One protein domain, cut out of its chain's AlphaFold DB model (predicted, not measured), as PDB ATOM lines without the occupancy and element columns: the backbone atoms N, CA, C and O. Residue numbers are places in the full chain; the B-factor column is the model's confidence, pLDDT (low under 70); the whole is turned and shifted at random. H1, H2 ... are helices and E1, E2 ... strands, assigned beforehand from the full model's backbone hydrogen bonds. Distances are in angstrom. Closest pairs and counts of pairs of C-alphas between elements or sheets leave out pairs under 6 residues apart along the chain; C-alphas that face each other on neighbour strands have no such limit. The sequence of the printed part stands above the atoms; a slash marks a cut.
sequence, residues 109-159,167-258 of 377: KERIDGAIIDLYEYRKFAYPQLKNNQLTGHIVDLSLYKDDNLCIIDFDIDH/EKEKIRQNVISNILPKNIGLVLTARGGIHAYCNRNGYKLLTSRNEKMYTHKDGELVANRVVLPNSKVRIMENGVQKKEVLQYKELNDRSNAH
ATOM      1  N   LYS A 109     284.979 277.315 289.807       92.62
ATOM      2  CA  LYS A 109     283.884 277.857 288.988       92.62
ATOM      3  C   LYS A 109     282.690 278.312 289.837       92.62
ATOM      4  O   LYS A 109     282.274 279.458 289.704       92.62
ATOM      5  N   GLU A 110     282.171 277.459 290.717       91.12
ATOM      6  CA  GLU A 110     281.045 277.808 291.601       91.12
ATOM      7  C   GLU A 110     281.409 278.925 292.580       91.12
ATOM      8  O   GLU A 110     280.588 279.796 292.865       91.12
ATOM      9  N   ARG A 111     282.655 278.926 293.074       87.81
ATOM     10  CA  ARG A 111     283.142 279.951 294.004       87.81
ATOM     11  C   ARG A 111     283.133 281.342 293.357       87.81
ATOM     12  O   ARG A 111     282.768 282.297 294.032       87.81
ATOM     13  N   ILE A 112     283.486 281.470 292.068       89.81
ATOM     14  CA  ILE A 112     283.578 282.763 291.346       89.81
ATOM     15  C   ILE A 112     282.311 283.219 290.608       89.81
ATOM     16  O   ILE A 112     282.274 284.374 290.194       89.81
ATOM     17  N   ASP A 113     281.317 282.348 290.409       89.38
ATOM     18  CA  ASP A 113     280.204 282.531 289.456       89.38
ATOM     19  C   ASP A 113     279.538 283.921 289.526       89.38
ATOM     20  O   ASP A 113     279.508 284.663 288.543       89.38
ATOM     21  N   GLY A 114     279.124 284.341 290.727       86.12
ATOM     22  CA  GLY A 114     278.464 285.632 290.970       86.12
ATOM     23  C   GLY A 114     279.343 286.887 290.832       86.12
ATOM     24  O   GLY A 114     278.861 287.983 291.111       86.12
ATOM     25  N   ALA A 115     280.612 286.742 290.439       87.06
ATOM     26  CA  ALA A 115     281.589 287.821 290.270       87.06
ATOM     27  C   ALA A 115     282.217 287.867 288.859       87.06
ATOM     28  O   ALA A 115     283.177 288.611 288.638       87.06
ATOM     29  N   ILE A 116     281.704 287.080 287.903       90.12
ATOM     30  CA  ILE A 116     282.184 287.071 286.512       90.12
ATOM     31  C   ILE A 116     281.625 288.278 285.734       90.12
ATOM     32  O   ILE A 116     280.436 288.583 285.810       90.12
ATOM     33  N   ILE A 117     282.474 288.949 284.947       88.38
ATOM     34  CA  ILE A 117     282.090 290.020 284.011       88.38
ATOM     35  C   ILE A 117     282.730 289.772 282.634       88.38
ATOM     36  O   ILE A 117     283.901 289.401 282.537       88.38
ATOM     37  N   ASP A 118     281.974 290.007 281.563       89.75
ATOM     38  CA  ASP A 118     282.416 289.830 280.175       89.75
ATOM     39  C   ASP A 118     283.436 290.887 279.704       89.75
ATOM     40  O   ASP A 118     283.333 292.076 280.019       89.75
ATOM     41  N   LEU A 119     284.402 290.453 278.888       87.25
ATOM     42  CA  LEU A 119     285.386 291.299 278.205       87.25
ATOM     43  C   LEU A 119     285.124 291.371 276.700       87.25
ATOM     44  O   LEU A 119     285.099 290.351 276.003       87.25
ATOM     45  N   TYR A 120     285.069 292.593 276.176       86.50
ATOM     46  CA  TYR A 120     284.826 292.881 274.763       86.50
ATOM     47  C   TYR A 120     286.051 293.526 274.088       86.50
ATOM     48  O   TYR A 120     286.882 294.164 274.738       86.50
ATOM     49  N   GLU A 121     286.162 293.369 272.766       84.88
ATOM     50  CA  GLU A 121     287.199 293.988 271.916       84.88
ATOM     51  C   GLU A 121     288.664 293.722 272.324       84.88
ATOM     52  O   GLU A 121     289.554 294.541 272.070       84.88
ATOM     53  N   TYR A 122     288.947 292.583 272.959       83.25
ATOM     54  CA  TYR A 122     290.271 292.233 273.488       83.25
ATOM     55  C   TYR A 122     290.777 293.221 274.559       83.25
ATOM     56  O   TYR A 122     291.976 293.275 274.847       83.25
ATOM     57  N   ARG A 123     289.897 294.026 275.164       77.56
ATOM     58  CA  ARG A 123     290.253 294.947 276.249       77.56
ATOM     59  C   ARG A 123     290.353 294.167 277.558       77.56
ATOM     60  O   ARG A 123     289.512 293.325 277.846       77.56
ATOM     61  N   LYS A 124     291.327 294.499 278.411       71.00
ATOM     62  CA  LYS A 124     291.435 293.962 279.787       71.00
ATOM     63  C   LYS A 124     290.456 294.640 280.776       71.00
ATOM     64  O   LYS A 124     290.671 294.612 281.983       71.00
ATOM     65  N   PHE A 125     289.427 295.303 280.250       71.81
ATOM     66  CA  PHE A 125     288.556 296.254 280.935       71.81
ATOM     67  C   PHE A 125     287.122 296.043 280.432       71.81
ATOM     68  O   PHE A 125     286.891 296.069 279.220       71.81
ATOM     69  N   ALA A 126     286.176 295.817 281.343       62.28
ATOM     70  CA  ALA A 126     284.772 295.604 281.013       62.28
ATOM     71  C   ALA A 126     284.009 296.938 281.022       62.28
ATOM     72  O   ALA A 126     283.623 297.424 282.082       62.28
ATOM     73  N   TYR A 127     283.774 297.513 279.840       66.94
ATOM     74  CA  TYR A 127     282.963 298.724 279.681       66.94
ATOM     75  C   TYR A 127     281.504 298.353 279.360       66.94
ATOM     76  O   TYR A 127     281.268 297.732 278.318       66.94
ATOM     77  N   PRO A 128     280.500 298.773 280.159       66.06
ATOM     78  CA  PRO A 128     279.088 298.440 279.915       66.06
ATOM     79  C   PRO A 128     278.549 298.885 278.547       66.06
ATOM     80  O   PRO A 128     277.571 298.323 278.057       66.06
ATOM     81  N   GLN A 129     279.195 299.878 277.930       70.38
ATOM     82  CA  GLN A 129     278.844 300.446 276.626       70.38
ATOM     83  C   GLN A 129     279.245 299.543 275.439       70.38
ATOM     84  O   GLN A 129     278.720 299.720 274.345       70.38
ATOM     85  N   LEU A 130     280.143 298.565 275.640       68.06
ATOM     86  CA  LEU A 130     280.679 297.692 274.580       68.06
ATOM     87  C   LEU A 130     279.964 296.332 274.470       68.06
ATOM     88  O   LEU A 130     280.449 295.437 273.781       68.06
ATOM     89  N   LYS A 131     278.810 296.152 275.128       68.50
ATOM     90  CA  LYS A 131     278.069 294.873 275.155       68.50
ATOM     91  C   LYS A 131     277.613 294.356 273.784       68.50
ATOM     92  O   LYS A 131     277.340 293.168 273.653       68.50
ATOM     93  N   ASN A 132     277.545 295.229 272.779       74.12
ATOM     94  CA  ASN A 132     277.168 294.884 271.404       74.12
ATOM     95  C   ASN A 132     278.378 294.505 270.525       74.12
ATOM     96  O   ASN A 132     278.212 294.203 269.343       74.12
ATOM     97  N   ASN A 133     279.597 294.568 271.068       83.31
ATOM     98  CA  ASN A 133     280.845 294.385 270.332       83.31
ATOM     99  C   ASN A 133     281.311 292.916 270.442       83.31
ATOM    100  O   ASN A 133     280.658 292.078 271.064       83.31
ATOM    101  N   GLN A 134     282.450 292.565 269.834       85.56
ATOM    102  CA  GLN A 134     282.953 291.187 269.890       85.56
ATOM    103  C   GLN A 134     283.269 290.771 271.340       85.56
ATOM    104  O   GLN A 134     284.172 291.345 271.952       85.56
ATOM    105  N   LEU A 135     282.583 289.742 271.854       90.31
ATOM    106  CA  LEU A 135     282.957 289.048 273.092       90.31
ATOM    107  C   LEU A 135     284.314 288.356 272.902       90.31
ATOM    108  O   LEU A 135     284.544 287.665 271.908       90.31
ATOM    109  N   THR A 136     285.222 288.554 273.854       90.62
ATOM    110  CA  THR A 136     286.629 288.123 273.752       90.62
ATOM    111  C   THR A 136     287.164 287.401 274.987       90.62
ATOM    112  O   THR A 136     288.244 286.818 274.920       90.62
ATOM    113  N   GLY A 137     286.423 287.382 276.094       91.62
ATOM    114  CA  GLY A 137     286.798 286.666 277.309       91.62
ATOM    115  C   GLY A 137     285.970 287.101 278.509       91.62
ATOM    116  O   GLY A 137     284.943 287.754 278.345       91.62
ATOM    117  N   HIS A 138     286.461 286.788 279.706       91.69
ATOM    118  CA  HIS A 138     285.821 287.134 280.973       91.69
ATOM    119  C   HIS A 138     286.870 287.512 282.038       91.69
ATOM    120  O   HIS A 138     288.039 287.118 281.972       91.69
ATOM    121  N   ILE A 139     286.443 288.258 283.053       89.00
ATOM    122  CA  ILE A 139     287.192 288.560 284.281       89.00
ATOM    123  C   ILE A 139     286.387 288.118 285.500       89.00
ATOM    124  O   ILE A 139     285.163 288.094 285.452       89.00
ATOM    125  N   VAL A 140     287.072 287.835 286.606       87.25
ATOM    126  CA  VAL A 140     286.488 287.926 287.950       87.25
ATOM    127  C   VAL A 140     286.761 289.327 288.476       87.25
ATOM    128  O   VAL A 140     287.910 289.780 288.455       87.25
ATOM    129  N   ASP A 141     285.722 290.002 288.957       81.69
ATOM    130  CA  ASP A 141     285.848 291.235 289.725       81.69
ATOM    131  C   ASP A 141     285.831 290.903 291.223       81.69
ATOM    132  O   ASP A 141     284.790 290.592 291.804       81.69
ATOM    133  N   LEU A 142     287.001 290.963 291.859       73.56
ATOM    134  CA  LEU A 142     287.183 290.632 293.273       73.56
ATOM    135  C   LEU A 142     286.490 291.635 294.219       73.56
ATOM    136  O   LEU A 142     286.483 291.404 295.421       73.56
ATOM    137  N   SER A 143     285.875 292.716 293.711       68.81
ATOM    138  CA  SER A 143     284.973 293.576 294.501       68.81
ATOM    139  C   SER A 143     283.525 293.063 294.572       68.81
ATOM    140  O   SER A 143     282.792 293.424 295.490       68.81
ATOM    141  N   LEU A 144     283.116 292.196 293.637       70.12
ATOM    142  CA  LEU A 144     281.827 291.482 293.653       70.12
ATOM    143  C   LEU A 144     281.936 290.096 294.312       70.12
ATOM    144  O   LEU A 144     280.933 289.415 294.538       70.12
ATOM    145  N   TYR A 145     283.165 289.675 294.592       70.38
ATOM    146  CA  TYR A 145     283.525 288.359 295.085       70.38
ATOM    147  C   TYR A 145     283.256 288.231 296.590       70.38
ATOM    148  O   TYR A 145     283.557 289.137 297.361       70.38
ATOM    149  N   LYS A 146     282.649 287.111 297.005       67.19
ATOM    150  CA  LYS A 146     282.094 286.917 298.364       67.19
ATOM    151  C   LYS A 146     282.821 285.863 299.200       67.19
ATOM    152  O   LYS A 146     282.321 285.438 300.231       67.19
ATOM    153  N   ASP A 147     283.963 285.399 298.720       71.38
ATOM    154  CA  ASP A 147     284.682 284.255 299.267       71.38
ATOM    155  C   ASP A 147     286.135 284.667 299.496       71.38
ATOM    156  O   ASP A 147     287.015 284.432 298.671       71.38
ATOM    157  N   ASP A 148     286.405 285.291 300.646       71.62
ATOM    158  CA  ASP A 148     287.760 285.744 301.006       71.62
ATOM    159  C   ASP A 148     288.773 284.589 301.141       71.62
ATOM    160  O   ASP A 148     289.945 284.836 301.441       71.62
ATOM    161  N   ASN A 149     288.324 283.339 300.955       77.31
ATOM    162  CA  ASN A 149     289.094 282.114 301.056       77.31
ATOM    163  C   ASN A 149     289.612 281.581 299.707       77.31
ATOM    164  O   ASN A 149     290.320 280.578 299.714       77.31
ATOM    165  N   LEU A 150     289.375 282.220 298.559       84.31
ATOM    166  CA  LEU A 150     290.169 281.941 297.348       84.31
ATOM    167  C   LEU A 150     291.312 282.952 297.222       84.31
ATOM    168  O   LEU A 150     291.101 284.163 297.248       84.31
ATOM    169  N   CYS A 151     292.534 282.455 297.052       84.44
ATOM    170  CA  CYS A 151     293.723 283.265 296.819       84.44
ATOM    171  C   CYS A 151     294.344 282.923 295.458       84.44
ATOM    172  O   CYS A 151     294.214 281.802 294.963       84.44
ATOM    173  N   ILE A 152     295.000 283.908 294.840       87.00
ATOM    174  CA  ILE A 152     295.603 283.798 293.512       87.00
ATOM    175  C   ILE A 152     297.046 284.288 293.611       87.00
ATOM    176  O   ILE A 152     297.290 285.488 293.736       87.00
ATOM    177  N   ILE A 153     297.996 283.358 293.554       86.56
ATOM    178  CA  ILE A 153     299.428 283.659 293.490       86.56
ATOM    179  C   ILE A 153     299.773 283.965 292.028       86.56
ATOM    180  O   ILE A 153     299.406 283.200 291.136       86.56
ATOM    181  N   ASP A 154     300.446 285.087 291.775       87.69
ATOM    182  CA  ASP A 154     300.834 285.541 290.434       87.69
ATOM    183  C   ASP A 154     302.353 285.425 290.264       87.69
ATOM    184  O   ASP A 154     303.117 286.170 290.877       87.69
ATOM    185  N   PHE A 155     302.783 284.455 289.458       85.25
ATOM    186  CA  PHE A 155     304.178 284.204 289.116       85.25
ATOM    187  C   PHE A 155     304.519 284.915 287.801       85.25
ATOM    188  O   PHE A 155     304.257 284.387 286.713       85.25
ATOM    189  N   ASP A 156     305.128 286.098 287.892       84.00
ATOM    190  CA  ASP A 156     305.719 286.778 286.736       84.00
ATOM    191  C   ASP A 156     307.093 286.160 286.424       84.00
ATOM    192  O   ASP A 156     308.059 286.343 287.163       84.00
ATOM    193  N   ILE A 157     307.154 285.358 285.356       82.62
ATOM    194  CA  ILE A 157     308.316 284.518 285.010       82.62
ATOM    195  C   ILE A 157     309.362 285.279 284.180       82.62
ATOM    196  O   ILE A 157     310.538 284.932 284.211       82.62
ATOM    197  N   ASP A 158     308.954 286.323 283.455       82.19
ATOM    198  CA  ASP A 158     309.843 287.119 282.602       82.19
ATOM    199  C   ASP A 158     309.487 288.609 282.670       82.19
ATOM    200  O   ASP A 158     309.182 289.262 281.670       82.19
ATOM    201  N   HIS A 159     309.538 289.161 283.884       72.50
ATOM    202  CA  HIS A 159     309.272 290.581 284.132       72.50
ATOM    203  C   HIS A 159     310.170 291.514 283.293       72.50
ATOM    204  O   HIS A 159     309.780 292.630 282.951       72.50
ATOM    205  N   GLU A 167     312.839 278.643 277.586       90.50
ATOM    206  CA  GLU A 167     313.295 279.001 278.937       90.50
ATOM    207  C   GLU A 167     312.112 279.238 279.878       90.50
ATOM    208  O   GLU A 167     312.068 278.669 280.973       90.50
ATOM    209  N   LYS A 168     311.110 280.011 279.438       88.56
ATOM    210  CA  LYS A 168     309.884 280.213 280.222       88.56
ATOM    211  C   LYS A 168     309.143 278.904 280.444       88.56
ATOM    212  O   LYS A 168     308.667 278.685 281.550       88.56
ATOM    213  N   GLU A 169     309.064 278.017 279.450       91.69
ATOM    214  CA  GLU A 169     308.423 276.709 279.622       91.69
ATOM    215  C   GLU A 169     309.165 275.836 280.638       91.69
ATOM    216  O   GLU A 169     308.527 275.268 281.521       91.69
ATOM    217  N   LYS A 170     310.503 275.796 280.605       89.56
ATOM    218  CA  LYS A 170     311.309 275.099 281.625       89.56
ATOM    219  C   LYS A 170     311.034 275.636 283.033       89.56
ATOM    220  O   LYS A 170     310.847 274.845 283.957       89.56
ATOM    221  N   ILE A 171     310.939 276.959 283.200       87.88
ATOM    222  CA  ILE A 171     310.590 277.576 284.492       87.88
ATOM    223  C   ILE A 171     309.144 277.235 284.887       87.88
ATOM    224  O   ILE A 171     308.921 276.809 286.021       87.88
ATOM    225  N   ARG A 172     308.173 277.344 283.966       91.94
ATOM    226  CA  ARG A 172     306.765 276.968 284.195       91.94
ATOM    227  C   ARG A 172     306.653 275.524 284.685       91.94
ATOM    228  O   ARG A 172     306.043 275.285 285.724       91.94
ATOM    229  N   GLN A 173     307.284 274.576 283.994       89.81
ATOM    230  CA  GLN A 173     307.249 273.158 284.361       89.81
ATOM    231  C   GLN A 173     307.954 272.873 285.693       89.81
ATOM    232  O   GLN A 173     307.453 272.064 286.473       89.81
ATOM    233  N   ASN A 174     309.055 273.567 286.010       85.56
ATOM    234  CA  ASN A 174     309.706 273.463 287.319       85.56
ATOM    235  C   ASN A 174     308.798 273.968 288.457       85.56
ATOM    236  O   ASN A 174     308.640 273.283 289.467       85.56
ATOM    237  N   VAL A 175     308.143 275.123 288.278       85.06
ATOM    238  CA  VAL A 175     307.179 275.666 289.253       85.06
ATOM    239  C   VAL A 175     306.006 274.700 289.460       85.06
ATOM    240  O   VAL A 175     305.654 274.385 290.596       85.06
ATOM    241  N   ILE A 176     305.427 274.181 288.376       87.81
ATOM    242  CA  ILE A 176     304.264 273.283 288.422       87.81
ATOM    243  C   ILE A 176     304.610 271.913 289.027       87.81
ATOM    244  O   ILE A 176     303.797 271.361 289.763       87.81
ATOM    245  N   SER A 177     305.796 271.368 288.737       86.75
ATOM    246  CA  SER A 177     306.169 270.002 289.146       86.75
ATOM    247  C   SER A 177     306.790 269.922 290.541       86.75
ATOM    248  O   SER A 177     306.550 268.947 291.251       86.75
ATOM    249  N   ASN A 178     307.596 270.921 290.923       79.56
ATOM    250  CA  ASN A 178     308.469 270.849 292.101       79.56
ATOM    251  C   ASN A 178     308.113 271.863 293.203       79.56
ATOM    252  O   ASN A 178     308.539 271.686 294.341       79.56
ATOM    253  N   ILE A 179     307.364 272.928 292.884       80.75
ATOM    254  CA  ILE A 179     307.105 274.058 293.799       80.75
ATOM    255  C   ILE A 179     305.624 274.137 294.211       80.75
ATOM    256  O   ILE A 179     305.320 274.584 295.321       80.75
ATOM    257  N   LEU A 180     304.702 273.688 293.351       85.88
ATOM    258  CA  LEU A 180     303.256 273.732 293.583       85.88
ATOM    259  C   LEU A 180     302.641 272.351 293.906       85.88
ATOM    260  O   LEU A 180     303.008 271.345 293.301       85.88
ATOM    261  N   PRO A 181     301.667 272.282 294.835       88.44
ATOM    262  CA  PRO A 181     300.920 271.061 295.128       88.44
ATOM    263  C   PRO A 181     299.881 270.754 294.039       88.44
ATOM    264  O   PRO A 181     299.340 271.654 293.403       88.44
ATOM    265  N   LYS A 182     299.546 269.468 293.857       87.12
ATOM    266  CA  LYS A 182     298.682 268.992 292.755       87.12
ATOM    267  C   LYS A 182     297.242 269.526 292.800       87.12
ATOM    268  O   LYS A 182     296.631 269.719 291.754       87.12
ATOM    269  N   ASN A 183     296.690 269.748 293.991       90.31
ATOM    270  CA  ASN A 183     295.339 270.269 294.214       90.31
ATOM    271  C   ASN A 183     295.325 271.806 294.181       90.31
ATOM    272  O   ASN A 183     295.075 272.467 295.187       90.31
ATOM    273  N   ILE A 184     295.625 272.381 293.018       92.62
ATOM    274  CA  ILE A 184     295.669 273.830 292.794       92.62
ATOM    275  C   ILE A 184     295.153 274.145 291.384       92.62
ATOM    276  O   ILE A 184     295.392 273.376 290.455       92.62
ATOM    277  N   GLY A 185     294.440 275.254 291.191       95.12
ATOM    278  CA  GLY A 185     293.992 275.657 289.853       95.12
ATOM    279  C   GLY A 185     295.079 276.446 289.119       95.12
ATOM    280  O   GLY A 185     295.577 277.422 289.667       95.12
ATOM    281  N   LEU A 186     295.442 276.081 287.888       95.94
ATOM    282  CA  LEU A 186     296.546 276.703 287.144       95.94
ATOM    283  C   LEU A 186     296.078 277.379 285.847       95.94
ATOM    284  O   LEU A 186     295.378 276.781 285.027       95.94
ATOM    285  N   VAL A 187     296.510 278.625 285.634       95.56
ATOM    286  CA  VAL A 187     296.220 279.409 284.421       95.56
ATOM    287  C   VAL A 187     297.493 280.086 283.909       95.56
ATOM    288  O   VAL A 187     298.133 280.844 284.635       95.56
ATOM    289  N   LEU A 188     297.829 279.860 282.639       94.19
ATOM    290  CA  LEU A 188     298.871 280.582 281.914       94.19
ATOM    291  C   LEU A 188     298.425 282.031 281.694       94.19
ATOM    292  O   LEU A 188     297.340 282.273 281.152       94.19
ATOM    293  N   THR A 189     299.255 282.995 282.089       90.69
ATOM    294  CA  THR A 189     298.960 284.419 281.894       90.69
ATOM    295  C   THR A 189     299.328 284.884 280.489       90.69
ATOM    296  O   THR A 189     300.165 284.288 279.814       90.69
ATOM    297  N   ALA A 190     298.745 286.004 280.048       85.50
ATOM    298  CA  ALA A 190     299.017 286.590 278.733       85.50
ATOM    299  C   ALA A 190     300.509 286.870 278.433       85.50
ATOM    300  O   ALA A 190     300.859 286.972 277.265       85.50
ATOM    301  N   ARG A 191     301.381 286.997 279.446       84.25
ATOM    302  CA  ARG A 191     302.839 287.193 279.282       84.25
ATOM    303  C   ARG A 191     303.672 285.913 279.472       84.25
ATOM    304  O   ARG A 191     304.894 285.985 279.496       84.25
ATOM    305  N   GLY A 192     303.032 284.752 279.618       86.88
ATOM    306  CA  GLY A 192     303.716 283.472 279.836       86.88
ATOM    307  C   GLY A 192     304.085 283.172 281.296       86.88
ATOM    308  O   GLY A 192     304.812 282.210 281.533       86.88
ATOM    309  N   GLY A 193     303.586 283.961 282.255       90.56
ATOM    310  CA  GLY A 193     303.623 283.649 283.691       90.56
ATOM    311  C   GLY A 193     302.504 282.686 284.116       90.56
ATOM    312  O   GLY A 193     301.748 282.194 283.274       90.56
ATOM    313  N   ILE A 194     302.353 282.443 285.422       91.44
ATOM    314  CA  ILE A 194     301.327 281.537 285.982       91.44
ATOM    315  C   ILE A 194     300.478 282.262 287.037       91.44
ATOM    316  O   ILE A 194     301.017 282.810 287.989       91.44
ATOM    317  N   HIS A 195     299.149 282.188 286.928       93.50
ATOM    318  CA  HIS A 195     298.249 282.371 288.072       93.50
ATOM    319  C   HIS A 195     297.968 281.003 288.716       93.50
ATOM    320  O   HIS A 195     297.490 280.092 288.032       93.50
ATOM    321  N   ALA A 196     298.196 280.875 290.024       92.31
ATOM    322  CA  ALA A 196     297.900 279.674 290.803       92.31
ATOM    323  C   ALA A 196     296.810 279.953 291.856       92.31
ATOM    324  O   ALA A 196     296.981 280.791 292.739       92.31
ATOM    325  N   TYR A 197     295.683 279.256 291.739       92.81
ATOM    326  CA  TYR A 197     294.474 279.407 292.550       92.81
ATOM    327  C   TYR A 197     294.472 278.399 293.707       92.81
ATOM    328  O   TYR A 197     294.308 277.196 293.484       92.81
ATOM    329  N   CYS A 198     294.625 278.892 294.934       90.38
ATOM    330  CA  CYS A 198     294.729 278.111 296.171       90.38
ATOM    331  C   CYS A 198     293.701 278.574 297.220       90.38
ATOM    332  O   CYS A 198     293.172 279.681 297.120       90.38
ATOM    333  N   ASN A 199     293.429 277.772 298.255       87.06
ATOM    334  CA  ASN A 199     292.573 278.230 299.356       87.06
ATOM    335  C   ASN A 199     293.394 279.066 300.348       87.06
ATOM    336  O   ASN A 199     294.491 278.681 300.745       87.06
ATOM    337  N   ARG A 200     292.884 280.216 300.780       81.12
ATOM    338  CA  ARG A 200     293.534 281.054 301.792       81.12
ATOM    339  C   ARG A 200     293.504 280.403 303.180       81.12
ATOM    340  O   ARG A 200     294.408 280.670 303.962       81.12
ATOM    341  N   ASN A 201     292.491 279.586 303.494       74.69
ATOM    342  CA  ASN A 201     292.220 279.027 304.829       74.69
ATOM    343  C   ASN A 201     292.385 280.078 305.959       74.69
ATOM    344  O   ASN A 201     293.074 279.837 306.950       74.69
ATOM    345  N   GLY A 202     291.833 281.284 305.787       67.62
ATOM    346  CA  GLY A 202     291.938 282.379 306.766       67.62
ATOM    347  C   GLY A 202     293.335 283.004 306.954       67.62
ATOM    348  O   GLY A 202     293.511 283.846 307.834       67.62
ATOM    349  N   TYR A 203     294.336 282.636 306.146       67.12
ATOM    350  CA  TYR A 203     295.701 283.167 306.241       67.12
ATOM    351  C   TYR A 203     295.749 284.700 306.052       67.12
ATOM    352  O   TYR A 203     295.337 285.248 305.021       67.12
ATOM    353  N   LYS A 204     296.245 285.421 307.066       67.06
ATOM    354  CA  LYS A 204     296.192 286.892 307.146       67.06
ATOM    355  C   LYS A 204     297.305 287.578 306.342       67.06
ATOM    356  O   LYS A 204     298.390 287.832 306.847       67.06
ATOM    357  N   LEU A 205     296.998 287.962 305.109       63.31
ATOM    358  CA  LEU A 205     297.808 288.911 304.338       63.31
ATOM    359  C   LEU A 205     297.675 290.333 304.914       63.31
ATOM    360  O   LEU A 205     296.556 290.810 305.116       63.31
ATOM    361  N   LEU A 206     298.803 291.018 305.141       57.62
ATOM    362  CA  LEU A 206     298.847 292.442 305.511       57.62
ATOM    363  C   LEU A 206     298.205 293.315 304.416       57.62
ATOM    364  O   LEU A 206     298.263 292.959 303.242       57.62
ATOM    365  N   THR A 207     297.615 294.464 304.762       47.59
ATOM    366  CA  THR A 207     296.814 295.292 303.831       47.59
ATOM    367  C   THR A 207     297.561 295.619 302.531       47.59
ATOM    368  O   THR A 207     297.074 295.294 301.452       47.59
ATOM    369  N   SER A 208     298.807 296.091 302.632       44.38
ATOM    370  CA  SER A 208     299.704 296.377 301.497       44.38
ATOM    371  C   SER A 208     300.112 295.156 300.659       44.38
ATOM    372  O   SER A 208     300.648 295.318 299.568       44.38
ATOM    373  N   ARG A 209     299.859 293.929 301.140       47.47
ATOM    374  CA  ARG A 209     300.062 292.659 300.417       47.47
ATOM    375  C   ARG A 209     298.757 292.079 299.840       47.47
ATOM    376  O   ARG A 209     298.818 291.107 299.096       47.47
ATOM    377  N   ASN A 210     297.594 292.672 300.139       41.56
ATOM    378  CA  ASN A 210     296.332 292.398 299.429       41.56
ATOM    379  C   ASN A 210     296.160 293.314 298.199       41.56
ATOM    380  O   ASN A 210     295.431 292.981 297.267       41.56
ATOM    381  N   GLU A 211     296.807 294.481 298.196       39.09
ATOM    382  CA  GLU A 211     296.572 295.531 297.208       39.09
ATOM    383  C   GLU A 211     297.458 295.389 295.961       39.09
ATOM    384  O   GLU A 211     298.605 295.836 295.926       39.09
ATOM    385  N   LYS A 212     296.875 294.904 294.856       38.97
ATOM    386  CA  LYS A 212     297.321 295.351 293.526       38.97
ATOM    387  C   LYS A 212     296.881 296.806 293.347       38.97
ATOM    388  O   LYS A 212     295.783 297.080 292.868       38.97
ATOM    389  N   MET A 213     297.756 297.696 293.822       31.11
ATOM    390  CA  MET A 213     297.570 299.140 293.974       31.11
ATOM    391  C   MET A 213     296.845 299.809 292.798       31.11
ATOM    392  O   MET A 213     297.101 299.529 291.624       31.11
ATOM    393  N   TYR A 214     295.954 300.736 293.146       35.44
ATOM    394  CA  TYR A 214     295.079 301.461 292.231       35.44
ATOM    395  C   TYR A 214     295.845 302.121 291.077       35.44
ATOM    396  O   TYR A 214     296.764 302.910 291.289       35.44
ATOM    397  N   THR A 215     295.384 301.890 289.848       30.77
ATOM    398  CA  THR A 215     295.707 302.755 288.707       30.77
ATOM    399  C   THR A 215     294.427 303.398 288.197       30.77
ATOM    400  O   THR A 215     293.616 302.760 287.531       30.77
ATOM    401  N   HIS A 216     294.243 304.682 288.510       32.72
ATOM    402  CA  HIS A 216     293.269 305.502 287.799       32.72
ATOM    403  C   HIS A 216     293.751 305.687 286.360       32.72
ATOM    404  O   HIS A 216     294.787 306.307 286.115       32.72
ATOM    405  N   LYS A 217     292.965 305.186 285.408       35.19
ATOM    406  CA  LYS A 217     292.949 305.688 284.035       35.19
ATOM    407  C   LYS A 217     291.510 306.010 283.678       35.19
ATOM    408  O   LYS A 217     290.615 305.211 283.928       35.19
ATOM    409  N   ASP A 218     291.313 307.214 283.155       38.44
ATOM    410  CA  ASP A 218     290.071 307.645 282.509       38.44
ATOM    411  C   ASP A 218     288.806 307.532 283.393       38.44
ATOM    412  O   ASP A 218     287.697 307.330 282.909       38.44
ATOM    413  N   GLY A 219     288.976 307.695 284.710       39.38
ATOM    414  CA  GLY A 219     287.893 307.793 285.698       39.38
ATOM    415  C   GLY A 219     287.389 306.468 286.283       39.38
ATOM    416  O   GLY A 219     286.859 306.480 287.392       39.38
ATOM    417  N   GLU A 220     287.604 305.329 285.622       42.31
ATOM    418  CA  GLU A 220     287.209 304.018 286.158       42.31
ATOM    419  C   GLU A 220     288.265 303.425 287.108       42.31
ATOM    420  O   GLU A 220     289.477 303.581 286.928       42.31
ATOM    421  N   LEU A 221     287.794 302.724 288.144       39.84
ATOM    422  CA  LEU A 221     288.624 302.095 289.171       39.84
ATOM    423  C   LEU A 221     288.821 300.616 288.815       39.84
ATOM    424  O   LEU A 221     287.886 299.822 288.891       39.84
ATOM    425  N   VAL A 222     290.041 300.249 288.403       47.62
ATOM    426  CA  VAL A 222     290.349 298.924 287.815       47.62
ATOM    427  C   VAL A 222     291.349 298.104 288.643       47.62
ATOM    428  O   VAL A 222     292.082 297.259 288.125       47.62
ATOM    429  N   ALA A 223     291.374 298.334 289.957       53.22
ATOM    430  CA  ALA A 223     291.936 297.365 290.892       53.22
ATOM    431  C   ALA A 223     291.107 296.059 290.872       53.22
ATOM    432  O   ALA A 223     290.043 295.986 290.257       53.22
ATOM    433  N   ASN A 224     291.580 295.026 291.572       64.06
ATOM    434  CA  ASN A 224     290.781 293.848 291.938       64.06
ATOM    435  C   ASN A 224     290.207 292.996 290.780       64.06
ATOM    436  O   ASN A 224     289.378 292.130 291.029       64.06
ATOM    437  N   ARG A 225     290.658 293.149 289.525       77.81
ATOM    438  CA  ARG A 225     290.163 292.358 288.375       77.81
ATOM    439  C   ARG A 225     291.183 291.340 287.862       77.81
ATOM    440  O   ARG A 225     292.310 291.697 287.518       77.81
ATOM    441  N   VAL A 226     290.771 290.074 287.747       85.88
ATOM    442  CA  VAL A 226     291.613 288.961 287.264       85.88
ATOM    443  C   VAL A 226     291.000 288.327 286.020       85.88
ATOM    444  O   VAL A 226     289.843 287.925 286.025       85.88
ATOM    445  N   VAL A 227     291.782 288.225 284.942       89.25
ATOM    446  CA  VAL A 227     291.337 287.633 283.670       89.25
ATOM    447  C   VAL A 227     291.263 286.111 283.784       89.25
ATOM    448  O   VAL A 227     292.190 285.474 284.295       89.25
ATOM    449  N   LEU A 228     290.160 285.541 283.301       91.94
ATOM    450  CA  LEU A 228     289.893 284.105 283.318       91.94
ATOM    451  C   LEU A 228     290.545 283.373 282.131       91.94
ATOM    452  O   LEU A 228     290.804 283.999 281.096       91.94
ATOM    453  N   PRO A 229     290.801 282.054 282.243       92.56
ATOM    454  CA  PRO A 229     291.263 281.238 281.122       92.56
ATOM    455  C   PRO A 229     290.303 281.319 279.926       92.56
ATOM    456  O   PRO A 229     289.145 281.714 280.049       92.56
ATOM    457  N   ASN A 230     290.814 280.969 278.748       92.00
ATOM    458  CA  ASN A 230     290.166 281.069 277.435       92.00
ATOM    459  C   ASN A 230     289.933 282.508 276.923       92.00
ATOM    460  O   ASN A 230     289.714 282.696 275.725       92.00
ATOM    461  N   SER A 231     290.101 283.524 277.775       93.38
ATOM    462  CA  SER A 231     290.061 284.942 277.399       93.38
ATOM    463  C   SER A 231     291.221 285.362 276.495       93.38
ATOM    464  O   SER A 231     292.376 284.982 276.710       93.38
ATOM    465  N   LYS A 232     290.924 286.233 275.529       92.69
ATOM    466  CA  LYS A 232     291.872 286.845 274.593       92.69
ATOM    467  C   LYS A 232     291.937 288.352 274.831       92.69
ATOM    468  O   LYS A 232     290.911 289.024 274.802       92.69
ATOM    469  N   VAL A 233     293.135 288.891 275.038       89.25
ATOM    470  CA  VAL A 233     293.362 290.314 275.334       89.25
ATOM    471  C   VAL A 233     294.514 290.893 274.516       89.25
ATOM    472  O   VAL A 233     295.423 290.183 274.098       89.25
ATOM    473  N   ARG A 234     294.508 292.211 274.332       87.44
ATOM    474  CA  ARG A 234     295.639 293.000 273.840       87.44
ATOM    475  C   ARG A 234     296.208 293.829 274.983       87.44
ATOM    476  O   ARG A 234     295.456 294.428 275.753       87.44
ATOM    477  N   ILE A 235     297.532 293.886 275.088       80.31
ATOM    478  CA  ILE A 235     298.203 294.705 276.103       80.31
ATOM    479  C   ILE A 235     298.295 296.161 275.627       80.31
ATOM    480  O   ILE A 235     298.587 296.439 274.464       80.31
ATOM    481  N   MET A 236     298.046 297.085 276.557       74.94
ATOM    482  CA  MET A 236     298.353 298.505 276.407       74.94
ATOM    483  C   MET A 236     299.795 298.742 276.859       74.94
ATOM    484  O   MET A 236     300.115 298.487 278.018       74.94
ATOM    485  N   GLU A 237     300.648 299.259 275.982       74.25
ATOM    486  CA  GLU A 237     302.030 299.628 276.303       74.25
ATOM    487  C   GLU A 237     302.286 301.060 275.835       74.25
ATOM    488  O   GLU A 237     301.937 301.419 274.712       74.25
ATOM    489  N   ASN A 238     302.830 301.905 276.716       75.88
ATOM    490  CA  ASN A 238     303.057 303.338 276.468       75.88
ATOM    491  C   ASN A 238     301.826 304.081 275.899       75.88
ATOM    492  O   ASN A 238     301.946 304.991 275.087       75.88
ATOM    493  N   GLY A 239     300.620 303.670 276.318       72.75
ATOM    494  CA  GLY A 239     299.340 304.228 275.861       72.75
ATOM    495  C   GLY A 239     298.789 303.631 274.558       72.75
ATOM    496  O   GLY A 239     297.637 303.887 274.224       72.75
ATOM    497  N   VAL A 240     299.549 302.788 273.854       75.56
ATOM    498  CA  VAL A 240     299.156 302.184 272.572       75.56
ATOM    499  C   VAL A 240     298.694 300.738 272.775       75.56
ATOM    500  O   VAL A 240     299.368 299.950 273.439       75.56
ATOM    501  N   GLN A 241     297.560 300.357 272.175       77.56
ATOM    502  CA  GLN A 241     297.131 298.956 272.137       77.56
ATOM    503  C   GLN A 241     298.011 298.172 271.148       77.56
ATOM    504  O   GLN A 241     298.054 298.488 269.957       77.56
ATOM    505  N   LYS A 242     298.704 297.131 271.618       83.00
ATOM    506  CA  LYS A 242     299.474 296.231 270.747       83.00
ATOM    507  C   LYS A 242     298.529 295.437 269.837       83.00
ATOM    508  O   LYS A 242     297.443 295.042 270.249       83.00
ATOM    509  N   LYS A 243     298.948 295.187 268.589       84.25
ATOM    510  CA  LYS A 243     298.161 294.402 267.613       84.25
ATOM    511  C   LYS A 243     298.026 292.929 268.019       84.25
ATOM    512  O   LYS A 243     296.994 292.314 267.744       84.25
ATOM    513  N   GLU A 244     299.070 292.401 268.654       86.56
ATOM    514  CA  GLU A 244     299.178 291.036 269.162       86.56
ATOM    515  C   GLU A 244     298.060 290.705 270.156       86.56
ATOM    516  O   GLU A 244     297.844 291.423 271.133       86.56
ATOM    517  N   VAL A 245     297.351 289.606 269.892       88.06
ATOM    518  CA  VAL A 245     296.287 289.085 270.753       88.06
ATOM    519  C   VAL A 245     296.855 287.935 271.574       88.06
ATOM    520  O   VAL A 245     297.146 286.866 271.041       88.06
ATOM    521  N   LEU A 246     296.979 288.160 272.875       90.12
ATOM    522  CA  LEU A 246     297.496 287.207 273.848       90.12
ATOM    523  C   LEU A 246     296.328 286.461 274.504       90.12
ATOM    524  O   LEU A 246     295.258 287.032 274.720       90.12
ATOM    525  N   GLN A 247     296.518 285.182 274.822       92.38
ATOM    526  CA  GLN A 247     295.459 284.313 275.337       92.38
ATOM    527  C   GLN A 247     295.820 283.774 276.723       92.38
ATOM    528  O   GLN A 247     296.866 283.153 276.891       92.38
ATOM    529  N   TYR A 248     294.917 283.949 277.688       94.19
ATOM    530  CA  TYR A 248     294.962 283.219 278.953       94.19
ATOM    531  C   TYR A 248     294.498 281.778 278.709       94.19
ATOM    532  O   TYR A 248     293.466 281.563 278.071       94.19
ATOM    533  N   LYS A 249     295.235 280.781 279.202       94.44
ATOM    534  CA  LYS A 249     294.928 279.353 278.984       94.44
ATOM    535  C   LYS A 249     294.860 278.613 280.310       94.44
ATOM    536  O   LYS A 249     295.646 278.901 281.205       94.44
ATOM    537  N   GLU A 250     293.955 277.653 280.432       94.44
ATOM    538  CA  GLU A 250     294.021 276.676 281.520       94.44
ATOM    539  C   GLU A 250     295.239 275.761 281.333       94.44
ATOM    540  O   GLU A 250     295.565 275.383 280.207       94.44
ATOM    541  N   LEU A 251     295.935 275.460 282.431       93.44
ATOM    542  CA  LEU A 251     297.088 274.545 282.465       93.44
ATOM    543  C   LEU A 251     296.734 273.192 283.107       93.44
ATOM    544  O   LEU A 251     297.442 272.210 282.918       93.44
ATOM    545  N   ASN A 252     295.625 273.139 283.843       94.00
ATOM    546  CA  ASN A 252     294.953 271.932 284.318       94.00
ATOM    547  C   ASN A 252     293.434 272.190 284.357       94.00
ATOM    548  O   ASN A 252     292.982 273.239 283.897       94.00
ATOM    549  N   ASP A 253     292.639 271.269 284.910       92.62
ATOM    550  CA  ASP A 253     291.208 271.500 285.160       92.62
ATOM    551  C   ASP A 253     290.995 272.432 286.370       92.62
ATOM    552  O   ASP A 253     290.519 272.043 287.436       92.62
ATOM    553  N   ARG A 254     291.410 273.693 286.215       93.44
ATOM    554  CA  ARG A 254     291.258 274.750 287.218       93.44
ATOM    555  C   ARG A 254     289.789 275.070 287.467       93.44
ATOM    556  O   ARG A 254     289.456 275.531 288.553       93.44
ATOM    557  N   SER A 255     288.920 274.901 286.477       91.75
ATOM    558  CA  SER A 255     287.503 275.239 286.593       91.75
ATOM    559  C   SER A 255     286.754 274.284 287.520       91.75
ATOM    560  O   SER A 255     286.010 274.770 288.374       91.75
ATOM    561  N   ASN A 256     287.002 272.973 287.423       94.00
ATOM    562  CA  ASN A 256     286.408 271.978 288.323       94.00
ATOM    563  C   ASN A 256     287.265 271.703 289.575       94.00
ATOM    564  O   ASN A 256     286.817 270.995 290.474       94.00
ATOM    565  N   ALA A 257     288.480 272.258 289.675       93.44
ATOM    566  CA  ALA A 257     289.330 272.084 290.851       93.44
ATOM    567  C   ALA A 257     288.631 272.542 292.146       93.44
ATOM    568  O   ALA A 257     288.157 273.674 292.265       93.44
ATOM    569  N   HIS A 258     288.635 271.644 293.126       92.75
ATOM    570  CA  HIS A 258     288.106 271.787 294.482       92.75
ATOM    571  C   HIS A 258     289.142 271.264 295.493       92.75
ATOM    572  O   HIS A 258     290.159 270.688 295.092       92.75
TER     573      HIS A 258
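This is residues 109 to 159 and 167 to 258 of the 377 residues of an uncharacterized protein of Streblomastix strix (UniProt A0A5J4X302). With little regular structure, two small antiparallel sheets, E3-E5-E4 and E1-E2-E6, sit amid long loops; H2 grazes the first, H1 the second, and residues 204 to 209 stick out. The 143 printed residues hold three named helices and six named strands, H1 E1 E2 E3 H2 E4 E5 H3 E6, mixed in class, with 55 residues in named elements. It is compact, radius of gyration of the C-alphas 15.5 A, spanning 42 by 36 by 29 A.

Inner strand E5 (194 to 199) neighbours E3 (150 to 155; N 153 to O 196, 2.9 A) and E4 (185 to 188; N 187 to O 195, 3.0 A). H2 (167 to 179) only grazes this sheet; the closest C-alphas of H2 and E5, Arg 172 and Ile 194, are 7.3 A apart. E2 (135 to 141) neighbours E1 (116 to 120; N 119 to O 137, 2.8 A) and E6 (225 to 227; N 140 to O 226, 2.8 A). H1 (109 to 115) only grazes that sheet. Every O i to N i+4 pair is within hydrogen-bond range in H2; in H1 1 of 3, with 2 of 4 O i to N i+3 pairs.

H1 begins at C-alpha 109 (283.884, 277.857, 288.988); E2 is 17.0 A long, H2 16.8 A. H3, residues 207 to 210, ends at C-alpha 210 (296.332, 292.398, 299.429).

The cut, 160 to 166, leaves C-alphas 159 and 167 13.3 A apart. Links E1 to E2 and H3 to E6 are long. Residues 202 to 224 are among the 30 under pLDDT 70.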